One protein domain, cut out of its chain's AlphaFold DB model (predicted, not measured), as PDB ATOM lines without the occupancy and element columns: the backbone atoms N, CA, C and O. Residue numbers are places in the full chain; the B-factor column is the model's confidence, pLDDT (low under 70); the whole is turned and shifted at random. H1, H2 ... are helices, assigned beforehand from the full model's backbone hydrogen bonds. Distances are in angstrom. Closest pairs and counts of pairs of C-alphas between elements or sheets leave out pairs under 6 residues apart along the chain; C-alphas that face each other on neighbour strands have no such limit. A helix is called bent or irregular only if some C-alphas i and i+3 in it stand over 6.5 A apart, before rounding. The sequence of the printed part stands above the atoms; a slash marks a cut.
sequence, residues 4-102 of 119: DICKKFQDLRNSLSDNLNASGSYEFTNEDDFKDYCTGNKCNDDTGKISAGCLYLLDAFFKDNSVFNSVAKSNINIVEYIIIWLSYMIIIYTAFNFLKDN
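AT A GLANCE: This is residues 4 to 102 of the 119 residues of an uncharacterized protein of Plasmodium yoelii 17X (UniProt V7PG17). The longest helix, H5, runs side by side with H3 in the opposite direction, and H1 packs on H3 as a third, shorter rod, the three centres making a triangle. The short H4 stands crosswise at one end of the H3 and H5 pair, where the chain turns from one to the other, and the very short H2 lies on the side of H3 away from H5. The 99 printed residues include five named helices, in the order H1, H2, H3, H4, H5, and no named strand; the class is all helix. The whole is compact, with a radius of gyration of the C-alphas of 14.4 A, yet elongated in outline, spanning 47 by 26 by 19 A.

HOW THE PARTS SIT: H5, residues 76 to 101, touches H3, residues 46 to 62, with its residues 82 to 93 alone. Their closest C-alphas, those of Met 89 and Ile 50, are 7.1 A apart, and they run opposite ways at a shallow tilt of 6 degrees. H3 is the hub, touching four helices. H1, residues 4 to 15, touches H3 with residues 8 to 12 alone, opposite ways at a shallow tilt of 29 degrees; the closest C-alphas, of Leu 12 and Gly 53, are 6.8 A apart. H1 and H5 are close but not clearly touching, with the C-alphas of Ile 5 and Ile 78 closest at 7.5 A. H2, residues 31 to 34, only just touches H3, with 3 pairs of C-alphas within 8 A, the closest being Phe 34 and Ala 52 at 6.4 A. H4, residues 65 to 71, touches H3 only at the corner by their link, about perpendicular at 87 degrees, with the C-alphas of Phe 62 and Phe 68 closest at 5.8 A. H4 is apart from H1 and H2. In H1, H3, H4 and H5 every O i to N i+4 pair is within hydrogen-bond range; H2 is too short for such a pair.

IN THESE COORDINATES: H5 is 37.4 A long, from C-alpha 76 at (-29.324, 4.423, -15.506) to C-alpha 101 at (-14.222, -28.435, -24.975). It is neither bent nor irregular, but only just: C-alphas 76 and 79 are 6.3 A apart. H3 is 23.9 A long and H1 16.9 A, H1 beginning at (-17.114, 6.435, -6.278). H4 measures 9.5 A and H2 5.5 A.

THE WHOLE: The C-alphas farthest apart, of Ser 66 and Asn 102, are 48.9 A apart. The printed part has no cut. The links H1 to H2 and H2 to H3 are long, with 15 and 11 residues; H3 to H4 and H4 to H5 are tight. Residues 63 to 69, of which 65 to 69 belong to H4, stand free. The mean pLDDT of the printed part is 83.8; residue 41, residues 65 to 76 and residue 102 are under 70.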
ATOM      1  N   ASP A   4     -16.679   7.381  -7.302       79.81
ATOM      2  CA  ASP A   4     -17.114   6.435  -6.278       79.81
ATOM      3  C   ASP A   4     -17.571   5.118  -6.912       79.81
ATOM      4  O   ASP A   4     -17.236   4.041  -6.415       79.81
ATOM      5  N   ILE A   5     -18.248   5.184  -8.065       81.62
ATOM      6  CA  ILE A   5     -18.612   3.984  -8.834       81.62
ATOM      7  C   ILE A   5     -17.342   3.262  -9.292       81.62
ATOM      8  O   ILE A   5     -17.202   2.062  -9.068       81.62
ATOM      9  N   CYS A   6     -16.385   3.982  -9.889       84.31
ATOM     10  CA  CYS A   6     -15.110   3.404 -10.323       84.31
ATOM     11  C   CYS A   6     -14.380   2.705  -9.174       84.31
ATOM     12  O   CYS A   6     -13.870   1.602  -9.362       84.31
ATOM     13  N   LYS A   7     -14.365   3.321  -7.989       89.44
ATOM     14  CA  LYS A   7     -13.722   2.754  -6.806       89.44
ATOM     15  C   LYS A   7     -14.335   1.412  -6.406       89.44
ATOM     16  O   LYS A   7     -13.594   0.466  -6.187       89.44
ATOM     17  N   LYS A   8     -15.666   1.278  -6.395       89.75
ATOM     18  CA  LYS A   8     -16.323   0.002  -6.044       89.75
ATOM     19  C   LYS A   8     -16.016  -1.133  -7.018       89.75
ATOM     20  O   LYS A   8     -15.817  -2.264  -6.589       89.75
ATOM     21  N   PHE A   9     -15.933  -0.839  -8.315       91.12
ATOM     22  CA  PHE A   9     -15.509  -1.838  -9.302       91.12
ATOM     23  C   PHE A   9     -14.016  -2.177  -9.183       91.12
ATOM     24  O   PHE A   9     -13.637  -3.323  -9.401       91.12
ATOM     25  N   GLN A  10     -13.167  -1.212  -8.813       92.31
ATOM     26  CA  GLN A  10     -11.757  -1.480  -8.506       92.31
ATOM     27  C   GLN A  10     -11.607  -2.365  -7.269       92.31
ATOM     28  O   GLN A  10     -10.837  -3.318  -7.313       92.31
ATOM     29  N   ASP A  11     -12.358  -2.083  -6.203       93.19
ATOM     30  CA  ASP A  11     -12.382  -2.898  -4.988       93.19
ATOM     31  C   ASP A  11     -12.798  -4.337  -5.331       93.19
ATOM     32  O   ASP A  11     -12.072  -5.272  -5.010       93.19
ATOM     33  N   LEU A  12     -13.883  -4.516  -6.100       94.56
ATOM     34  CA  LEU A  12     -14.307  -5.837  -6.576       94.56
ATOM     35  C   LEU A  12     -13.199  -6.563  -7.345       94.56
ATOM     36  O   LEU A  12     -12.909  -7.713  -7.037       94.56
ATOM     37  N   ARG A  13     -12.572  -5.904  -8.326       92.88
ATOM     38  CA  ARG A  13     -11.498  -6.489  -9.144       92.88
ATOM     39  C   ARG A  13     -10.268  -6.872  -8.317       92.88
ATOM     40  O   ARG A  13      -9.549  -7.808  -8.661       92.88
ATOM     41  N   ASN A  14      -9.995  -6.120  -7.254       92.75
ATOM     42  CA  ASN A  14      -8.889  -6.401  -6.348       92.75
ATOM     43  C   ASN A  14      -9.161  -7.605  -5.448       92.75
ATOM     44  O   ASN A  14      -8.190  -8.161  -4.935       92.75
ATOM     45  N   SER A  15     -10.428  -7.995  -5.274       94.56
ATOM     46  CA  SER A  15     -10.867  -9.108  -4.421       94.56
ATOM     47  C   SER A  15     -11.298 -10.348  -5.224       94.56
ATOM     48  O   SER A  15     -11.168 -11.473  -4.740       94.56
ATOM     49  N   LEU A  16     -11.776 -10.171  -6.459       94.81
ATOM     50  CA  LEU A  16     -12.145 -11.208  -7.424       94.81
ATOM     51  C   LEU A  16     -11.452 -10.912  -8.757       94.81
ATOM     52  O   LEU A  16     -11.713  -9.889  -9.388       94.81
ATOM     53  N   SER A  17     -10.588 -11.823  -9.206       92.06
ATOM     54  CA  SER A  17      -9.865 -11.656 -10.469       92.06
ATOM     55  C   SER A  17     -10.821 -11.565 -11.661       92.06
ATOM     56  O   SER A  17     -11.641 -12.451 -11.869       92.06
ATOM     57  N   ASP A  18     -10.634 -10.553 -12.511       88.19
ATOM     58  CA  ASP A  18     -11.330 -10.416 -13.802       88.19
ATOM     59  C   ASP A  18     -10.840 -11.420 -14.865       88.19
ATOM     60  O   ASP A  18     -11.439 -11.557 -15.934       88.19
ATOM     61  N   ASN A  19      -9.723 -12.103 -14.597       90.06
ATOM     62  CA  ASN A  19      -9.122 -13.091 -15.485       90.06
ATOM     63  C   ASN A  19      -9.248 -14.496 -14.897       90.06
ATOM     64  O   ASN A  19      -9.133 -14.687 -13.684       90.06
ATOM     65  N   LEU A  20      -9.393 -15.478 -15.784       91.38
ATOM     66  CA  LEU A  20      -9.278 -16.883 -15.417       91.38
ATOM     67  C   LEU A  20      -7.812 -17.237 -15.156       91.38
ATOM     68  O   LEU A  20      -6.909 -16.775 -15.859       91.38
ATOM     69  N   ASN A  21      -7.587 -18.091 -14.165       91.38
ATOM     70  CA  ASN A  21      -6.292 -18.710 -13.923       91.38
ATOM     71  C   ASN A  21      -5.955 -19.746 -15.020       91.38
ATOM     72  O   ASN A  21      -6.729 -20.007 -15.945       91.38
ATOM     73  N   ALA A  22      -4.799 -20.400 -14.892       88.00
ATOM     74  CA  ALA A  22      -4.355 -21.414 -15.850       88.00
ATOM     75  C   ALA A  22      -5.295 -22.635 -15.963       88.00
ATOM     76  O   ALA A  22      -5.276 -23.319 -16.986       88.00
ATOM     77  N   SER A  23      -6.106 -22.927 -14.939       87.69
ATOM     78  CA  SER A  23      -7.082 -24.024 -14.971       87.69
ATOM     79  C   SER A  23      -8.442 -23.616 -15.545       87.69
ATOM     80  O   SER A  23      -9.277 -24.495 -15.800       87.69
ATOM     81  N   GLY A  24      -8.640 -22.322 -15.822       87.56
ATOM     82  CA  GLY A  24      -9.881 -21.793 -16.372       87.56
ATOM     83  C   GLY A  24     -10.908 -21.345 -15.354       87.56
ATOM     84  O   GLY A  24     -12.086 -21.308 -15.695       87.56
ATOM     85  N   SER A  25     -10.481 -21.068 -14.125       92.69
ATOM     86  CA  SER A  25     -11.352 -20.676 -13.021       92.69
ATOM     87  C   SER A  25     -11.008 -19.273 -12.532       92.69
ATOM     88  O   SER A  25      -9.854 -18.844 -12.574       92.69
ATOM     89  N   TYR A  26     -12.019 -18.548 -12.069       95.00
ATOM     90  CA  TYR A  26     -11.853 -17.306 -11.333       95.00
ATOM     91  C   TYR A  26     -11.337 -17.577  -9.926       95.00
ATOM     92  O   TYR A  26     -11.656 -18.591  -9.308       95.00
ATOM     93  N   GLU A  27     -10.574 -16.639  -9.385       94.06
ATOM     94  CA  GLU A  27     -10.009 -16.747  -8.043       94.06
ATOM     95  C   GLU A  27     -10.373 -15.518  -7.224       94.06
ATOM     96  O   GLU A  27     -10.307 -14.385  -7.713       94.06
ATOM     97  N   PHE A  28     -10.745 -15.762  -5.969       93.50
ATOM     98  CA  PHE A  28     -10.755 -14.711  -4.972       93.50
ATOM     99  C   PHE A  28      -9.318 -14.469  -4.531       93.50
ATOM    100  O   PHE A  28      -8.617 -15.381  -4.104       93.50
ATOM    101  N   THR A  29      -8.884 -13.227  -4.635       91.00
ATOM    102  CA  THR A  29      -7.631 -12.750  -4.045       91.00
ATOM    103  C   THR A  29      -7.816 -12.430  -2.564       91.00
ATOM    104  O   THR A  29      -6.851 -12.494  -1.804       91.00
ATOM    105  N   ASN A  30      -9.052 -12.133  -2.147       87.75
ATOM    106  CA  ASN A  30      -9.446 -11.998  -0.751       87.75
ATOM    107  C   ASN A  30     -10.834 -12.622  -0.521       87.75
ATOM    108  O   ASN A  30     -11.856 -12.046  -0.886       87.75
ATOM    109  N   GLU A  31     -10.873 -13.813   0.079       84.44
ATOM    110  CA  GLU A  31     -12.126 -14.542   0.335       84.44
ATOM    111  C   GLU A  31     -13.011 -13.863   1.391       84.44
ATOM    112  O   GLU A  31     -14.240 -13.971   1.326       84.44
ATOM    113  N   ASP A  32     -12.412 -13.134   2.340       88.69
ATOM    114  CA  ASP A  32     -13.147 -12.487   3.432       88.69
ATOM    115  C   ASP A  32     -14.111 -11.408   2.915       88.69
ATOM    116  O   ASP A  32     -15.197 -11.242   3.474       88.69
ATOM    117  N   ASP A  33     -13.776 -10.751   1.799       88.44
ATOM    118  CA  ASP A  33     -14.623  -9.733   1.160       88.44
ATOM    119  C   ASP A  33     -15.940 -10.312   0.616       88.44
ATOM    120  O   ASP A  33     -16.913  -9.578   0.417       88.44
ATOM    121  N   PHE A  34     -15.991 -11.632   0.396       90.31
ATOM    122  CA  PHE A  34     -17.160 -12.323  -0.145       90.31
ATOM    123  C   PHE A  34     -17.856 -13.251   0.839       90.31
ATOM    124  O   PHE A  34     -18.851 -13.874   0.473       90.31
ATOM    125  N   LYS A  35     -17.399 -13.332   2.091       89.25
ATOM    126  CA  LYS A  35     -17.941 -14.264   3.088       89.25
ATOM    127  C   LYS A  35     -19.459 -14.145   3.275       89.25
ATOM    128  O   LYS A  35     -20.144 -15.162   3.380       89.25
ATOM    129  N   ASP A  36     -19.987 -12.924   3.246       89.56
ATOM    130  CA  ASP A  36     -21.426 -12.663   3.390       89.56
ATOM    131  C   ASP A  36     -22.229 -12.993   2.115       89.56
ATOM    132  O   ASP A  36     -23.433 -13.251   2.177       89.56
ATOM    133  N   TYR A  37     -21.564 -13.050   0.959       88.75
ATOM    134  CA  TYR A  37     -22.166 -13.351  -0.346       88.75
ATOM    135  C   TYR A  37     -21.973 -14.822  -0.759       88.75
ATOM    136  O   TYR A  37     -22.733 -15.349  -1.573       88.75
ATOM    137  N   CYS A  38     -21.018 -15.512  -0.136       87.38
ATOM    138  CA  CYS A  38     -20.683 -16.919  -0.327       87.38
ATOM    139  C   CYS A  38     -21.238 -17.781   0.815       87.38
ATOM    140  O   CYS A  38     -20.504 -18.343   1.624       87.38
ATOM    141  N   THR A  39     -22.565 -17.910   0.889       76.88
ATOM    142  CA  THR A  39     -23.210 -18.747   1.914       76.88
ATOM    143  C   THR A  39     -23.350 -20.204   1.461       76.88
ATOM    144  O   THR A  39     -24.029 -20.512   0.479       76.88
ATOM    145  N   GLY A  40     -22.731 -21.130   2.199       71.06
ATOM    146  CA  GLY A  40     -22.700 -22.560   1.862       71.06
ATOM    147  C   GLY A  40     -21.765 -22.868   0.684       71.06
ATOM    148  O   GLY A  40     -20.771 -22.185   0.486       71.06
ATOM    149  N   ASN A  41     -22.096 -23.871  -0.136       69.69
ATOM    150  CA  ASN A  41     -21.293 -24.283  -1.307       69.69
ATOM    151  C   ASN A  41     -21.407 -23.335  -2.524       69.69
ATOM    152  O   ASN A  41     -21.041 -23.706  -3.637       69.69
ATOM    153  N   LYS A  42     -21.957 -22.127  -2.346       71.38
ATOM    154  CA  LYS A  42     -22.363 -21.228  -3.439       71.38
ATOM    155  C   LYS A  42     -21.218 -20.518  -4.162       71.38
ATOM    156  O   LYS A  42     -21.508 -19.816  -5.113       71.38
ATOM    157  N   CYS A  43     -19.965 -20.688  -3.747       88.00
ATOM    158  CA  CYS A  43     -18.790 -20.105  -4.413       88.00
ATOM    159  C   CYS A  43     -17.722 -21.148  -4.772       88.00
ATOM    160  O   CYS A  43     -16.575 -20.801  -5.052       88.00
ATOM    161  N   ASN A  44     -18.097 -22.431  -4.769       87.44
ATOM    162  CA  ASN A  44     -17.185 -23.527  -5.099       87.44
ATOM    163  C   ASN A  44     -16.877 -23.592  -6.603       87.44
ATOM    164  O   ASN A  44     -15.873 -24.180  -6.996       87.44
ATOM    165  N   ASP A  45     -17.730 -22.990  -7.432       89.62
ATOM    166  CA  ASP A  45     -17.571 -22.899  -8.879       89.62
ATOM    167  C   ASP A  45     -17.545 -21.439  -9.358       89.62
ATOM    168  O   ASP A  45     -17.833 -20.498  -8.612       89.62
ATOM    169  N   ASP A  46     -17.177 -21.252 -10.624       92.75
ATOM    170  CA  ASP A  46     -17.013 -19.931 -11.233       92.75
ATOM    171  C   ASP A  46     -18.320 -19.148 -11.339       92.75
ATOM    172  O   ASP A  46     -18.324 -17.931 -11.159       92.75
ATOM    173  N   THR A  47     -19.445 -19.832 -11.564       90.06
ATOM    174  CA  THR A  47     -20.759 -19.176 -11.600       90.06
ATOM    175  C   THR A  47     -21.150 -18.641 -10.227       90.06
ATOM    176  O   THR A  47     -21.682 -17.536 -10.112       90.06
ATOM    177  N   GLY A  48     -20.795 -19.378  -9.181       90.38
ATOM    178  CA  GLY A  48     -20.928 -18.987  -7.793       90.38
ATOM    179  C   GLY A  48     -20.092 -17.765  -7.435       90.38
ATOM    180  O   GLY A  48     -20.604 -16.806  -6.857       90.38
ATOM    181  N   LYS A  49     -18.822 -17.748  -7.855       93.25
ATOM    182  CA  LYS A  49     -17.920 -16.600  -7.662       93.25
ATOM    183  C   LYS A  49     -18.421 -15.346  -8.383       93.25
ATOM    184  O   LYS A  49     -18.469 -14.275  -7.779       93.25
ATOM    185  N   ILE A  50     -18.880 -15.477  -9.634       93.06
ATOM    186  CA  ILE A  50     -19.512 -14.375 -10.383       93.06
ATOM    187  C   ILE A  50     -20.759 -13.869  -9.645       93.06
ATOM    188  O   ILE A  50     -20.945 -12.661  -9.494       93.06
ATOM    189  N   SER A  51     -21.604 -14.779  -9.149       92.31
ATOM    190  CA  SER A  51     -22.797 -14.414  -8.381       92.31
ATOM    191  C   SER A  51     -22.447 -13.663  -7.095       92.31
ATOM    192  O   SER A  51     -23.145 -12.713  -6.747       92.31
ATOM    193  N   ALA A  52     -21.379 -14.048  -6.393       92.81
ATOM    194  CA  ALA A  52     -20.922 -13.341  -5.200       92.81
ATOM    195  C   ALA A  52     -20.420 -11.928  -5.524       92.81
ATOM    196  O   ALA A  52     -20.796 -10.981  -4.837       92.81
ATOM    197  N   GLY A  53     -19.660 -11.761  -6.612       92.69
ATOM    198  CA  GLY A  53     -19.251 -10.439  -7.098       92.69
ATOM    199  C   GLY A  53     -20.433  -9.548  -7.496       92.69
ATOM    200  O   GLY A  53     -20.452  -8.357  -7.190       92.69
ATOM    201  N   CYS A  54     -21.475 -10.132  -8.095       93.06
ATOM    202  CA  CYS A  54     -22.727  -9.432  -8.386       93.06
ATOM    203  C   CYS A  54     -23.405  -8.911  -7.112       93.06
ATOM    204  O   CYS A  54     -23.750  -7.735  -7.020       93.06
ATOM    205  N   LEU A  55     -23.571  -9.786  -6.114       92.06
ATOM    206  CA  LEU A  55     -24.188  -9.432  -4.837       92.06
ATOM    207  C   LEU A  55     -23.378  -8.369  -4.091       92.06
ATOM    208  O   LEU A  55     -23.976  -7.451  -3.541       92.06
ATOM    209  N   TYR A  56     -22.045  -8.443  -4.143       93.38
ATOM    210  CA  TYR A  56     -21.158  -7.412  -3.607       93.38
ATOM    211  C   TYR A  56     -21.451  -6.035  -4.220       93.38
ATOM    212  O   TYR A  56     -21.632  -5.060  -3.491       93.38
ATOM    213  N   LEU A  57     -21.544  -5.939  -5.555       91.62
ATOM    214  CA  LEU A  57     -21.862  -4.674  -6.228       91.62
ATOM    215  C   LEU A  57     -23.268  -4.190  -5.870       91.62
ATOM    216  O   LEU A  57     -23.466  -2.999  -5.628       91.62
ATOM    217  N   LEU A  58     -24.240  -5.102  -5.808       89.56
ATOM    218  CA  LEU A  58     -25.603  -4.750  -5.435       89.56
ATOM    219  C   LEU A  58     -25.672  -4.199  -4.004       89.56
ATOM    220  O   LEU A  58     -26.314  -3.177  -3.776       89.56
ATOM    221  N   ASP A  59     -24.973  -4.817  -3.054       89.50
ATOM    222  CA  ASP A  59     -24.892  -4.329  -1.677       89.50
ATOM    223  C   ASP A  59     -24.182  -2.966  -1.617       89.50
ATOM    224  O   ASP A  59     -24.686  -2.018  -1.015       89.50
ATOM    225  N   ALA A  60     -23.060  -2.820  -2.329       88.50
ATOM    226  CA  ALA A  60     -22.274  -1.590  -2.349       88.50
ATOM    227  C   ALA A  60     -23.047  -0.369  -2.877       88.50
ATOM    228  O   ALA A  60     -22.793   0.747  -2.419       88.50
ATOM    229  N   PHE A  61     -23.962  -0.564  -3.832       84.81
ATOM    230  CA  PHE A  61     -24.707   0.529  -4.464       84.81
ATOM    231  C   PHE A  61     -26.148   0.685  -3.969       84.81
ATOM    232  O   PHE A  61     -26.670   1.799  -4.006       84.81
ATOM    233  N   PHE A  62     -26.799  -0.390  -3.511       82.25
ATOM    234  CA  PHE A  62     -28.242  -0.394  -3.234       82.25
ATOM    235  C   PHE A  62     -28.621  -0.751  -1.791       82.25
ATOM    236  O   PHE A  62     -29.798  -0.647  -1.453       82.25
ATOM    237  N   LYS A  63     -27.679  -1.138  -0.916       80.81
ATOM    238  CA  LYS A  63     -27.998  -1.460   0.490       80.81
ATOM    239  C   LYS A  63     -28.460  -0.244   1.292       80.81
ATOM    240  O   LYS A  63     -29.357  -0.356   2.124       80.81
ATOM    241  N   ASP A  64     -27.831   0.908   1.071       74.88
ATOM    242  CA  ASP A  64     -28.130   2.133   1.809       74.88
ATOM    243  C   ASP A  64     -28.987   3.084   0.961       74.88
ATOM    244  O   ASP A  64     -28.568   3.569  -0.093       74.88
ATOM    245  N   ASN A  65     -30.191   3.400   1.448       62.16
ATOM    246  CA  ASN A  65     -31.116   4.338   0.804       62.16
ATOM    247  C   ASN A  65     -30.530   5.755   0.634       62.16
ATOM    248  O   ASN A  65     -30.994   6.521  -0.214       62.16
ATOM    249  N   SER A  66     -29.529   6.139   1.431       61.41
ATOM    250  CA  SER A  66     -28.842   7.426   1.282       61.41
ATOM    251  C   SER A  66     -27.940   7.459   0.042       61.41
ATOM    252  O   SER A  66     -27.958   8.445  -0.698       61.41
ATOM    253  N   VAL A  67     -27.246   6.349  -0.237       58.59
ATOM    254  CA  VAL A  67     -26.489   6.114  -1.476       58.59
ATOM    255  C   VAL A  67     -27.455   5.977  -2.648       58.59
ATOM    256  O   VAL A  67     -27.221   6.553  -3.705       58.59
ATOM    257  N   PHE A  68     -28.609   5.339  -2.438       56.41
ATOM    258  CA  PHE A  68     -29.656   5.264  -3.451       56.41
ATOM    259  C   PHE A  68     -30.117   6.647  -3.916       56.41
ATOM    260  O   PHE A  68     -30.300   6.834  -5.104       56.41
ATOM    261  N   ASN A  69     -30.259   7.646  -3.039       55.44
ATOM    262  CA  ASN A  69     -30.681   8.993  -3.447       55.44
ATOM    263  C   ASN A  69     -29.597   9.791  -4.201       55.44
ATOM    264  O   ASN A  69     -29.941  10.622  -5.048       55.44
ATOM    265  N   SER A  70     -28.307   9.561  -3.923       57.38
ATOM    266  CA  SER A  70     -27.205  10.177  -4.686       57.38
ATOM    267  C   SER A  70     -27.027   9.504  -6.050       57.38
ATOM    268  O   SER A  70     -26.896  10.187  -7.066       57.38
ATOM    269  N   VAL A  71     -27.145   8.176  -6.081       53.62
ATOM    270  CA  VAL A  71     -27.179   7.334  -7.281       53.62
ATOM    271  C   VAL A  71     -28.463   7.558  -8.089       53.62
ATOM    272  O   VAL A  71     -28.427   7.532  -9.314       53.62
ATOM    273  N   ALA A  72     -29.587   7.900  -7.451       51.91
ATOM    274  CA  ALA A  72     -30.878   8.056  -8.118       51.91
ATOM    275  C   ALA A  72     -30.950   9.223  -9.096       51.91
ATOM    276  O   ALA A  72     -31.733   9.193 -10.046       51.91
ATOM    277  N   LYS A  73     -30.082  10.220  -8.922       54.50
ATOM    278  CA  LYS A  73     -29.883  11.292  -9.903       54.50
ATOM    279  C   LYS A  73     -28.981  10.888 -11.083       54.50
ATOM    280  O   LYS A  73     -28.961  11.614 -12.070       54.50
ATOM    281  N   SER A  74     -28.286   9.745 -11.025       56.75
ATOM    282  CA  SER A  74     -27.408   9.181 -12.075       56.75
ATOM    283  C   SER A  74     -27.789   7.738 -12.506       56.75
ATOM    284  O   SER A  74     -27.009   7.047 -13.165       56.75
ATOM    285  N   ASN A  75     -29.017   7.316 -12.176       55.44
ATOM    286  CA  ASN A  75     -29.457   5.927 -11.945       55.44
ATOM    287  C   ASN A  75     -29.327   4.920 -13.100       55.44
ATOM    288  O   ASN A  75     -29.150   3.732 -12.844       55.44
ATOM    289  N   ILE A  76     -29.423   5.348 -14.360       59.06
ATOM    290  CA  ILE A  76     -29.324   4.423 -15.506       59.06
ATOM    291  C   ILE A  76     -27.918   3.816 -15.604       59.06
ATOM    292  O   ILE A  76     -27.768   2.632 -15.894       59.06
ATOM    293  N   ASN A  77     -26.891   4.580 -15.234       71.00
ATOM    294  CA  ASN A  77     -25.515   4.190 -15.505       71.00
ATOM    295  C   ASN A  77     -25.036   3.014 -14.630       71.00
ATOM    296  O   ASN A  77     -24.267   2.186 -15.101       71.00
ATOM    297  N   ILE A  78     -25.456   2.899 -13.360       81.38
ATOM    298  CA  ILE A  78     -24.880   1.889 -12.441       81.38
ATOM    299  C   ILE A  78     -25.351   0.478 -12.761       81.38
ATOM    300  O   ILE A  78     -24.526  -0.430 -12.854       81.38
ATOM    301  N   VAL A  79     -26.659   0.288 -12.941       82.62
ATOM    302  CA  VAL A  79     -27.209  -1.028 -13.291       82.62
ATOM    303  C   VAL A  79     -26.637  -1.487 -14.632       82.62
ATOM    304  O   VAL A  79     -26.228  -2.640 -14.752       82.62
ATOM    305  N   GLU A  80     -26.505  -0.577 -15.603       84.31
ATOM    306  CA  GLU A  80     -25.830  -0.855 -16.874       84.31
ATOM    307  C   GLU A  80     -24.377  -1.302 -16.671       84.31
ATOM    308  O   GLU A  80     -23.969  -2.307 -17.248       84.31
ATOM    309  N   TYR A  81     -23.598  -0.637 -15.811       85.56
ATOM    310  CA  TYR A  81     -22.223  -1.059 -15.523       85.56
ATOM    311  C   TYR A  81     -22.141  -2.428 -14.841       85.56
ATOM    312  O   TYR A  81     -21.249  -3.212 -15.170       85.56
ATOM    313  N   ILE A  82     -23.070  -2.747 -13.935       90.00
ATOM    314  CA  ILE A  82     -23.141  -4.079 -13.314       90.00
ATOM    315  C   ILE A  82     -23.434  -5.137 -14.385       90.00
ATOM    316  O   ILE A  82     -22.753  -6.159 -14.434       90.00
ATOM    317  N   ILE A  83     -24.388  -4.878 -15.285       90.06
ATOM    318  CA  ILE A  83     -24.717  -5.782 -16.399       90.06
ATOM    319  C   ILE A  83     -23.531  -5.938 -17.358       90.06
ATOM    320  O   ILE A  83     -23.247  -7.054 -17.796       90.06
ATOM    321  N   ILE A  84     -22.812  -4.858 -17.675       90.44
ATOM    322  CA  ILE A  84     -21.612  -4.904 -18.522       90.44
ATOM    323  C   ILE A  84     -20.534  -5.777 -17.872       90.44
ATOM    324  O   ILE A  84     -19.984  -6.654 -18.540       90.44
ATOM    325  N   TRP A  85     -20.259  -5.587 -16.579       93.69
ATOM    326  CA  TRP A  85     -19.289  -6.405 -15.847       93.69
ATOM    327  C   TRP A  85     -19.707  -7.881 -15.802       93.69
ATOM    328  O   TRP A  85     -18.904  -8.754 -16.126       93.69
ATOM    329  N   LEU A  86     -20.980  -8.169 -15.516       94.12
ATOM    330  CA  LEU A  86     -21.517  -9.534 -15.550       94.12
ATOM    331  C   LEU A  86     -21.360 -10.180 -16.923       94.12
ATOM    332  O   LEU A  86     -20.903 -11.317 -17.027       94.12
ATOM    333  N   SER A  87     -21.715  -9.449 -17.980       92.81
ATOM    334  CA  SER A  87     -21.604  -9.929 -19.357       92.81
ATOM    335  C   SER A  87     -20.156 -10.263 -19.691       92.81
ATOM    336  O   SER A  87     -19.883 -11.333 -20.225       92.81
ATOM    337  N   TYR A  88     -19.220  -9.386 -19.325       92.88
ATOM    338  CA  TYR A  88     -17.790  -9.598 -19.519       92.88
ATOM    339  C   TYR A  88     -17.299 -10.885 -18.836       92.88
ATOM    340  O   TYR A  88     -16.700 -11.735 -19.500       92.88
ATOM    341  N   MET A  89     -17.621 -11.080 -17.552       92.94
ATOM    342  CA  MET A  89     -17.201 -12.267 -16.797       92.94
ATOM    343  C   MET A  89     -17.803 -13.556 -17.377       92.94
ATOM    344  O   MET A  89     -17.111 -14.549 -17.603       92.94
ATOM    345  N   ILE A  90     -19.097 -13.539 -17.706       91.31
ATOM    346  CA  ILE A  90     -19.784 -14.705 -18.276       91.31
ATOM    347  C   ILE A  90     -19.229 -15.054 -19.661       91.31
ATOM    348  O   ILE A  90     -19.026 -16.235 -19.960       91.31
ATOM    349  N   ILE A  91     -18.967 -14.053 -20.508       90.75
ATOM    350  CA  ILE A  91     -18.414 -14.257 -21.853       90.75
ATOM    351  C   ILE A  91     -17.032 -14.900 -21.768       90.75
ATOM    352  O   ILE A  91     -16.785 -15.865 -22.488       90.75
ATOM    353  N   ILE A  92     -16.153 -14.416 -20.887       91.06
ATOM    354  CA  ILE A  92     -14.811 -14.988 -20.712       91.06
ATOM    355  C   ILE A  92     -14.895 -16.441 -20.259       91.06
ATOM    356  O   ILE A  92     -14.293 -17.311 -20.890       91.06
ATOM    357  N   TYR A  93     -15.674 -16.717 -19.213       88.50
ATOM    358  CA  TYR A  93     -15.859 -18.073 -18.704       88.50
ATOM    359  C   TYR A  93     -16.414 -19.023 -19.770       88.50
ATOM    360  O   TYR A  93     -15.894 -20.119 -19.987       88.50
ATOM    361  N   THR A  94     -17.446 -18.587 -20.490       87.81
ATOM    362  CA  THR A  94     -18.078 -19.388 -21.543       87.81
ATOM    363  C   THR A  94     -17.122 -19.630 -22.706       87.81
ATOM    364  O   THR A  94     -17.011 -20.757 -23.185       87.81
ATOM    365  N   ALA A  95     -16.405 -18.595 -23.153       86.19
ATOM    366  CA  ALA A  95     -15.439 -18.704 -24.241       86.19
ATOM    367  C   ALA A  95     -14.288 -19.645 -23.874       86.19
ATOM    368  O   ALA A  95     -13.912 -20.487 -24.688       86.19
ATOM    369  N   PHE A  96     -13.765 -19.556 -22.650       86.25
ATOM    370  CA  PHE A  96     -12.724 -20.459 -22.178       86.25
ATOM    371  C   PHE A  96     -13.194 -21.916 -22.176       86.25
ATOM    372  O   PHE A  96     -12.523 -22.764 -22.760       86.25
ATOM    373  N   ASN A  97     -14.359 -22.208 -21.588       83.88
ATOM    374  CA  ASN A  97     -14.894 -23.574 -21.573       83.88
ATOM    375  C   ASN A  97     -15.188 -24.082 -22.987       83.88
ATOM    376  O   ASN A  97     -14.842 -25.208 -23.319       83.88
ATOM    377  N   PHE A  98     -15.713 -23.232 -23.871       81.00
ATOM    378  CA  PHE A  98     -15.920 -23.587 -25.273       81.00
ATOM    379  C   PHE A  98     -14.613 -23.931 -26.004       81.00
ATOM    380  O   PHE A  98     -14.593 -24.845 -26.828       81.00
ATOM    381  N   LEU A  99     -13.527 -23.200 -25.740       80.75
ATOM    382  CA  LEU A  99     -12.209 -23.487 -26.318       80.75
ATOM    383  C   LEU A  99     -11.575 -24.741 -25.703       80.75
ATOM    384  O   LEU A  99     -10.909 -25.487 -26.416       80.75
ATOM    385  N   LYS A 100     -11.812 -24.987 -24.412       77.69
ATOM    386  CA  LYS A 100     -11.377 -26.192 -23.700       77.69
ATOM    387  C   LYS A 100     -12.098 -27.449 -24.193       77.69
ATOM    388  O   LYS A 100     -11.470 -28.498 -24.290       77.69
ATOM    389  N   ASP A 101     -13.375 -27.322 -24.548       70.81
ATOM    390  CA  ASP A 101     -14.222 -28.435 -24.975       70.81
ATOM    391  C   ASP A 101     -14.153 -28.715 -26.488       70.81
ATOM    392  O   ASP A 101     -14.604 -29.774 -26.919       70.81
ATOM    393  N   ASN A 102     -13.592 -27.813 -27.317       60.41
ATOM    394  CA  ASN A 102     -13.550 -27.989 -28.779       60.41
ATOM    395  C   ASN A 102     -12.457 -28.936 -29.285       60.41
ATOM    396  O   ASN A 102     -11.562 -28.581 -30.058       60.41
TER     397      ASN A 102